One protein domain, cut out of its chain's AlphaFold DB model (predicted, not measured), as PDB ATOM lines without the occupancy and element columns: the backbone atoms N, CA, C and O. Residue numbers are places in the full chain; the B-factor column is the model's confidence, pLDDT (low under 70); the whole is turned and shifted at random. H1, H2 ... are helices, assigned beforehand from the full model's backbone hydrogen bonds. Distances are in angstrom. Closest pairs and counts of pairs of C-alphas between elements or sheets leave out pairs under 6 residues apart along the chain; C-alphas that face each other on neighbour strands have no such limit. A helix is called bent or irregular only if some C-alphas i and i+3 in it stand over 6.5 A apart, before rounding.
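What this domain is: This is residues 13 to 66 of the 512 residues of the protein "Protein maelstrom homolog" of Culex quinquefasciatus (UniProt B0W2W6). Helices H2 and H3 open as a V from the tight link at residues 48 to 49, and the first turn of H1 reaches in between them and packs on both, with H1 crossing H2 and running on away from H3. The link of residues 27 to 33 folds back from the far end of H1 to the start of H2, while residues 47 to 52, at the point of the V, and residues 61 to 66, at the far end of H3, stick out. The printed part has 54 residues with three named helices, in the order H1, H2, H3, and no named strand; its class is all helix. It is only just compact, close to loose, with a radius of gyration of the C-alphas of 11.8 A and spans of 32 by 25 by 18 A.

Where its parts are: H1 is residues 13 to 26, from C-alpha 13 at (149.099, 191.462, 184.209) to C-alpha 26 at (130.172, 192.063, 189.160), a length of 19.6 A. H2 is residues 34 to 47, 20.0 A long, beginning at C-alpha 34 at (139.891, 194.557, 176.592). H3, the longest helix, is residues 50 to 65, 21.6 A long, and its last C-alpha, 65, is at (154.842, 175.641, 181.906). H2 and H3 are irregular, but only just: C-alphas 40 and 43 are 6.54 A apart, and C-alphas 52 and 55 are 6.8 A apart. H3 has a kink of 29 degrees near residue 57.

How they stand to each other: H1 and H2 touch, their closest C-alphas being those of Met 17 and Ala 41, 5.8 A apart. Their lines are about perpendicular, at 75 degrees. H1 touches H3 with residues 13 to 16 alone, and H3 touches H1 with residues 56 to 60 alone. The closest C-alphas of that pair are those of Phe 15 and Tyr 56, 5.9 A apart. H1 and H3 run opposite ways at a steep tilt of 68 degrees, only just short of about perpendicular. H2 and H3 are only just apart, their closest C-alphas being 8.1 A from each other. Along the backbone, each O i to N i+4 pair of H1 is within hydrogen-bond range, against 8 of 10 in H2 and 10 of 12 in H3.

The domain as a whole: The two C-alphas farthest apart are those of Gly 28 and Ala 65, at 34.6 A. The printed part has no cut. The link from H1 to H2, 7 residues, is short, and the link from H2 to H3, 2 residues, is tight. The mean pLDDT of the printed part is 86.3, and residues 65 to 66 are under 70.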
ATOM      1  N   PHE A  13     150.097 190.409 184.395       90.45
ATOM      2  CA  PHE A  13     149.099 191.462 184.209       90.45
ATOM      3  C   PHE A  13     147.849 190.987 183.454       90.45
ATOM      4  O   PHE A  13     146.757 191.431 183.771       90.45
ATOM      5  N   TYR A  14     147.969 190.040 182.511       88.42
ATOM      6  CA  TYR A  14     146.799 189.499 181.809       88.42
ATOM      7  C   TYR A  14     145.837 188.804 182.780       88.42
ATOM      8  O   TYR A  14     144.628 188.987 182.685       88.42
ATOM      9  N   PHE A  15     146.363 188.011 183.719       88.76
ATOM     10  CA  PHE A  15     145.531 187.305 184.697       88.76
ATOM     11  C   PHE A  15     144.878 188.272 185.678       88.76
ATOM     12  O   PHE A  15     143.709 188.096 185.996       88.76
ATOM     13  N   PHE A  16     145.609 189.304 186.100       91.79
ATOM     14  CA  PHE A  16     145.050 190.369 186.925       91.79
ATOM     15  C   PHE A  16     143.956 191.146 186.195       91.79
ATOM     16  O   PHE A  16     142.874 191.322 186.727       91.79
ATOM     17  N   MET A  17     144.204 191.555 184.953       90.90
ATOM     18  CA  MET A  17     143.247 192.287 184.125       90.90
ATOM     19  C   MET A  17     141.946 191.497 183.916       90.90
ATOM     20  O   MET A  17     140.871 192.086 183.941       90.90
ATOM     21  N   MET A  18     142.021 190.174 183.731       89.60
ATOM     22  CA  MET A  18     140.825 189.328 183.627       89.60
ATOM     23  C   MET A  18     140.043 189.257 184.942       89.60
ATOM     24  O   MET A  18     138.821 189.323 184.913       89.60
ATOM     25  N   GLU A  19     140.735 189.162 186.077       89.99
ATOM     26  CA  GLU A  19     140.101 189.148 187.402       89.99
ATOM     27  C   GLU A  19     139.508 190.519 187.764       89.99
ATOM     28  O   GLU A  19     138.389 190.603 188.255       89.99
ATOM     29  N   PHE A  20     140.207 191.608 187.431       89.65
ATOM     30  CA  PHE A  20     139.723 192.981 187.573       89.65
ATOM     31  C   PHE A  20     138.466 193.220 186.731       89.65
ATOM     32  O   PHE A  20     137.498 193.805 187.207       89.65
ATOM     33  N   LYS A  21     138.452 192.714 185.490       89.33
ATOM     34  CA  LYS A  21     137.268 192.756 184.628       89.33
ATOM     35  C   LYS A  21     136.079 192.059 185.290       89.33
ATOM     36  O   LYS A  21     134.994 192.623 185.311       89.33
ATOM     37  N   GLU A  22     136.291 190.857 185.820       88.47
ATOM     38  CA  GLU A  22     135.248 190.070 186.484       88.47
ATOM     39  C   GLU A  22     134.702 190.780 187.734       88.47
ATOM     40  O   GLU A  22     133.491 190.824 187.935       88.47
ATOM     41  N   GLN A  23     135.573 191.408 188.530       89.61
ATOM     42  CA  GLN A  23     135.182 192.180 189.715       89.61
ATOM     43  C   GLN A  23     134.367 193.435 189.363       89.61
ATOM     44  O   GLN A  23     133.334 193.695 189.979       89.61
ATOM     45  N   GLU A  24     134.790 194.200 188.359       89.30
ATOM     46  CA  GLU A  24     134.092 195.415 187.921       89.30
ATOM     47  C   GLU A  24     132.771 195.093 187.196       89.30
ATOM     48  O   GLU A  24     131.771 195.787 187.395       89.30
ATOM     49  N   GLU A  25     132.717 194.003 186.421       90.17
ATOM     50  CA  GLU A  25     131.467 193.499 185.834       90.17
ATOM     51  C   GLU A  25     130.488 193.008 186.909       90.17
ATOM     52  O   GLU A  25     129.285 193.254 186.793       90.17
ATOM     53  N   ALA A  26     130.987 192.411 187.996       87.85
ATOM     54  CA  ALA A  26     130.172 192.063 189.160       87.85
ATOM     55  C   ALA A  26     129.662 193.298 189.931       87.85
ATOM     56  O   ALA A  26     128.569 193.254 190.496       87.85
ATOM     57  N   ALA A  27     130.399 194.414 189.914       88.04
ATOM     58  CA  ALA A  27     129.964 195.701 190.469       88.04
ATOM     59  C   ALA A  27     128.996 196.478 189.547       88.04
ATOM     60  O   ALA A  27     128.487 197.533 189.929       88.04
ATOM     61  N   GLY A  28     128.713 195.958 188.347       85.50
ATOM     62  CA  GLY A  28     127.766 196.531 187.388       85.50
ATOM     63  C   GLY A  28     128.391 197.405 186.298       85.50
ATOM     64  O   GLY A  28     127.658 197.968 185.482       85.50
ATOM     65  N   TYR A  29     129.721 197.513 186.234       85.26
ATOM     66  CA  TYR A  29     130.400 198.206 185.143       85.26
ATOM     67  C   TYR A  29     130.462 197.314 183.895       85.26
ATOM     68  O   TYR A  29     130.759 196.129 183.984       85.26
ATOM     69  N   ARG A  30     130.212 197.857 182.700       84.08
ATOM     70  CA  ARG A  30     130.372 197.112 181.439       84.08
ATOM     71  C   ARG A  30     131.489 197.718 180.609       84.08
ATOM     72  O   ARG A  30     131.403 198.879 180.227       84.08
ATOM     73  N   PHE A  31     132.491 196.906 180.285       83.23
ATOM     74  CA  PHE A  31     133.592 197.307 179.414       83.23
ATOM     75  C   PHE A  31     133.232 197.099 177.939       83.23
ATOM     76  O   PHE A  31     132.729 196.044 177.553       83.23
ATOM     77  N   SER A  32     133.559 198.074 177.094       81.12
ATOM     78  CA  SER A  32     133.416 198.009 175.631       81.12
ATOM     79  C   SER A  32     134.426 197.062 174.966       81.12
ATOM     80  O   SER A  32     134.189 196.552 173.871       81.12
ATOM     81  N   GLY A  33     135.545 196.777 175.637       84.96
ATOM     82  CA  GLY A  33     136.565 195.847 175.166       84.96
ATOM     83  C   GLY A  33     137.755 195.724 176.118       84.96
ATOM     84  O   GLY A  33     137.873 196.448 177.102       84.96
ATOM     85  N   LEU A  34     138.677 194.812 175.799       85.21
ATOM     86  CA  LEU A  34     139.891 194.557 176.592       85.21
ATOM     87  C   LEU A  34     140.833 195.770 176.706       85.21
ATOM     88  O   LEU A  34     141.589 195.862 177.671       85.21
ATOM     89  N   ALA A  35     140.785 196.696 175.745       86.63
ATOM     90  CA  ALA A  35     141.560 197.935 175.794       86.63
ATOM     91  C   ALA A  35     141.109 198.841 176.954       86.63
ATOM     92  O   ALA A  35     141.948 199.308 177.718       86.63
ATOM     93  N   GLU A  36     139.797 198.995 177.151       87.85
ATOM     94  CA  GLU A  36     139.232 199.779 178.258       87.85
ATOM     95  C   GLU A  36     139.546 199.137 179.618       87.85
ATOM     96  O   GLU A  36     139.901 199.824 180.576       87.85
ATOM     97  N   VAL A  37     139.499 197.800 179.692       88.18
ATOM     98  CA  VAL A  37     139.924 197.063 180.893       88.18
ATOM     99  C   VAL A  37     141.403 197.321 181.180       88.18
ATOM    100  O   VAL A  37     141.770 197.511 182.330       88.18
ATOM    101  N   THR A  38     142.255 197.345 180.153       87.64
ATOM    102  CA  THR A  38     143.696 197.594 180.315       87.64
ATOM    103  C   THR A  38     143.960 198.988 180.880       87.64
ATOM    104  O   THR A  38     144.759 199.126 181.804       87.64
ATOM    105  N   GLU A  39     143.265 200.002 180.361       88.49
ATOM    106  CA  GLU A  39     143.392 201.391 180.810       88.49
ATOM    107  C   GLU A  39     142.964 201.558 182.273       88.49
ATOM    108  O   GLU A  39     143.680 202.181 183.056       88.49
ATOM    109  N   LYS A  40     141.852 200.929 182.679       88.60
ATOM    110  CA  LYS A  40     141.405 200.964 184.078       88.60
ATOM    111  C   LYS A  40     142.247 200.095 185.006       88.60
ATOM    112  O   LYS A  40     142.565 200.526 186.106       88.60
ATOM    113  N   ALA A  41     142.631 198.893 184.586       89.88
ATOM    114  CA  ALA A  41     143.375 197.953 185.423       89.88
ATOM    115  C   ALA A  41     144.839 198.375 185.631       89.88
ATOM    116  O   ALA A  41     145.419 198.039 186.662       89.88
ATOM    117  N   GLY A  42     145.451 199.106 184.691       88.82
ATOM    118  CA  GLY A  42     146.853 199.539 184.765       88.82
ATOM    119  C   GLY A  42     147.213 200.246 186.083       88.82
ATOM    120  O   GLY A  42     148.081 199.754 186.809       88.82
ATOM    121  N   PRO A  43     146.499 201.323 186.465       90.51
ATOM    122  CA  PRO A  43     146.719 202.016 187.736       90.51
ATOM    123  C   PRO A  43     146.513 201.141 188.981       90.51
ATOM    124  O   PRO A  43     147.204 201.325 189.983       90.51
ATOM    125  N   HIS A  44     145.576 200.185 188.947       89.06
ATOM    126  CA  HIS A  44     145.378 199.247 190.059       89.06
ATOM    127  C   HIS A  44     146.532 198.247 190.153       89.06
ATOM    128  O   HIS A  44     147.032 197.992 191.247       89.06
ATOM    129  N   TRP A  45     147.017 197.746 189.015       89.73
ATOM    130  CA  TRP A  45     148.166 196.847 188.971       89.73
ATOM    131  C   TRP A  45     149.425 197.501 189.538       89.73
ATOM    132  O   TRP A  45     150.133 196.869 190.322       89.73
ATOM    133  N   GLU A  46     149.693 198.764 189.194       88.88
ATOM    134  CA  GLU A  46     150.853 199.521 189.683       88.88
ATOM    135  C   GLU A  46     150.836 199.742 191.201       88.88
ATOM    136  O   GLU A  46     151.901 199.720 191.822       88.88
ATOM    137  N   LYS A  47     149.647 199.858 191.806       89.56
ATOM    138  CA  LYS A  47     149.468 200.015 193.258       89.56
ATOM    139  C   LYS A  47     149.611 198.716 194.056       89.56
ATOM    140  O   LYS A  47     149.899 198.796 195.245       89.56
ATOM    141  N   LEU A  48     149.429 197.548 193.430       87.71
ATOM    142  CA  LEU A  48     149.570 196.258 194.116       87.71
ATOM    143  C   LEU A  48     150.992 196.059 194.635       87.71
ATOM    144  O   LEU A  48     151.972 196.187 193.888       87.71
ATOM    145  N   ALA A  49     151.102 195.658 195.896       87.01
ATOM    146  CA  ALA A  49     152.376 195.293 196.484       87.01
ATOM    147  C   ALA A  49     152.924 193.998 195.841       87.01
ATOM    148  O   ALA A  49     152.163 193.170 195.333       87.01
ATOM    149  N   PRO A  50     154.250 193.752 195.881       85.48
ATOM    150  CA  PRO A  50     154.849 192.563 195.269       85.48
ATOM    151  C   PRO A  50     154.232 191.234 195.732       85.48
ATOM    152  O   PRO A  50     154.117 190.308 194.933       85.48
ATOM    153  N   HIS A  51     153.798 191.155 196.995       86.54
ATOM    154  CA  HIS A  51     153.153 189.964 197.551       86.54
ATOM    155  C   HIS A  51     151.753 189.715 196.963       86.54
ATOM    156  O   HIS A  51     151.382 188.566 196.744       86.54
ATOM    157  N   GLU A  52     151.005 190.768 196.628       88.23
ATOM    158  CA  GLU A  52     149.682 190.664 195.995       88.23
ATOM    159  C   GLU A  52     149.794 190.301 194.507       88.23
ATOM    160  O   GLU A  52     148.894 189.693 193.932       88.23
ATOM    161  N   ARG A  53     150.935 190.612 193.872       88.70
ATOM    162  CA  ARG A  53     151.229 190.215 192.484       88.70
ATOM    163  C   ARG A  53     151.659 188.750 192.344       88.70
ATOM    164  O   ARG A  53     151.595 188.196 191.245       88.70
ATOM    165  N   GLU A  54     152.091 188.113 193.431       87.87
ATOM    166  CA  GLU A  54     152.592 186.735 193.441       87.87
ATOM    167  C   GLU A  54     151.607 185.681 192.891       87.87
ATOM    168  O   GLU A  54     152.031 184.895 192.036       87.87
ATOM    169  N   PRO A  55     150.305 185.654 193.247       89.89
ATOM    170  CA  PRO A  55     149.359 184.705 192.647       89.89
ATOM    171  C   PRO A  55     149.273 184.838 191.117       89.89
ATOM    172  O   PRO A  55     149.244 183.835 190.399       89.89
ATOM    173  N   TYR A  56     149.316 186.062 190.586       90.88
ATOM    174  CA  TYR A  56     149.301 186.303 189.140       90.88
ATOM    175  C   TYR A  56     150.624 185.903 188.473       90.88
ATOM    176  O   TYR A  56     150.621 185.362 187.363       90.88
ATOM    177  N   ASN A  57     151.757 186.094 189.159       88.16
ATOM    178  CA  ASN A  57     153.056 185.587 188.713       88.16
ATOM    179  C   ASN A  57     153.067 184.055 188.640       88.16
ATOM    180  O   ASN A  57     153.590 183.492 187.675       88.16
ATOM    181  N   GLN A  58     152.470 183.373 189.618       86.68
ATOM    182  CA  GLN A  58     152.342 181.916 189.622       86.68
ATOM    183  C   GLN A  58     151.440 181.423 188.489       86.68
ATOM    184  O   GLN A  58     151.852 180.528 187.751       86.68
ATOM    185  N   ARG A  59     150.280 182.056 188.260       84.45
ATOM    186  CA  ARG A  59     149.408 181.742 187.111       84.45
ATOM    187  C   ARG A  59     150.130 181.938 185.775       84.45
ATOM    188  O   ARG A  59     150.054 181.079 184.899       84.45
ATOM    189  N   ALA A  60     150.911 183.009 185.628       85.46
ATOM    190  CA  ALA A  60     151.714 183.236 184.425       85.46
ATOM    191  C   ALA A  60     152.843 182.205 184.248       85.46
ATOM    192  O   ALA A  60     153.100 181.762 183.126       85.46
ATOM    193  N   LYS A  61     153.496 181.779 185.338       83.68
ATOM    194  CA  LYS A  61     154.479 180.682 185.314       83.68
ATOM    195  C   LYS A  61     153.821 179.355 184.918       83.68
ATOM    196  O   LYS A  61     154.360 178.663 184.060       83.68
ATOM    197  N   GLN A  62     152.649 179.033 185.468       80.76
ATOM    198  CA  GLN A  62     151.889 177.825 185.125       80.76
ATOM    199  C   GLN A  62     151.432 177.831 183.662       80.76
ATOM    200  O   GLN A  62     151.586 176.825 182.976       80.76
ATOM    201  N   ASN A  63     150.970 178.971 183.139       74.38
ATOM    202  CA  ASN A  63     150.581 179.102 181.733       74.38
ATOM    203  C   ASN A  63     151.776 178.922 180.778       74.38
ATOM    204  O   ASN A  63     151.652 178.281 179.736       74.38
ATOM    205  N   LYS A  64     152.962 179.417 181.165       71.64
ATOM    206  CA  LYS A  64     154.215 179.150 180.438       71.64
ATOM    207  C   LYS A  64     154.652 177.683 180.529       71.64
ATOM    208  O   LYS A  64     155.171 177.159 179.547       71.64
ATOM    209  N   ALA A  65     154.462 177.036 181.680       67.55
ATOM    210  CA  ALA A  65     154.842 175.641 181.906       67.55
ATOM    211  C   ALA A  65     153.886 174.645 181.233       67.55
ATOM    212  O   ALA A  65     154.315 173.572 180.813       67.55
ATOM    213  N   ASN A  66     152.608 175.005 181.092       61.32
ATOM    214  CA  ASN A  66     151.570 174.146 180.541       61.32
ATOM    215  C   ASN A  66     150.913 174.798 179.307       61.32
ATOM    216  O   ASN A  66     149.757 175.224 179.352       61.32
TER     217      ASN A  66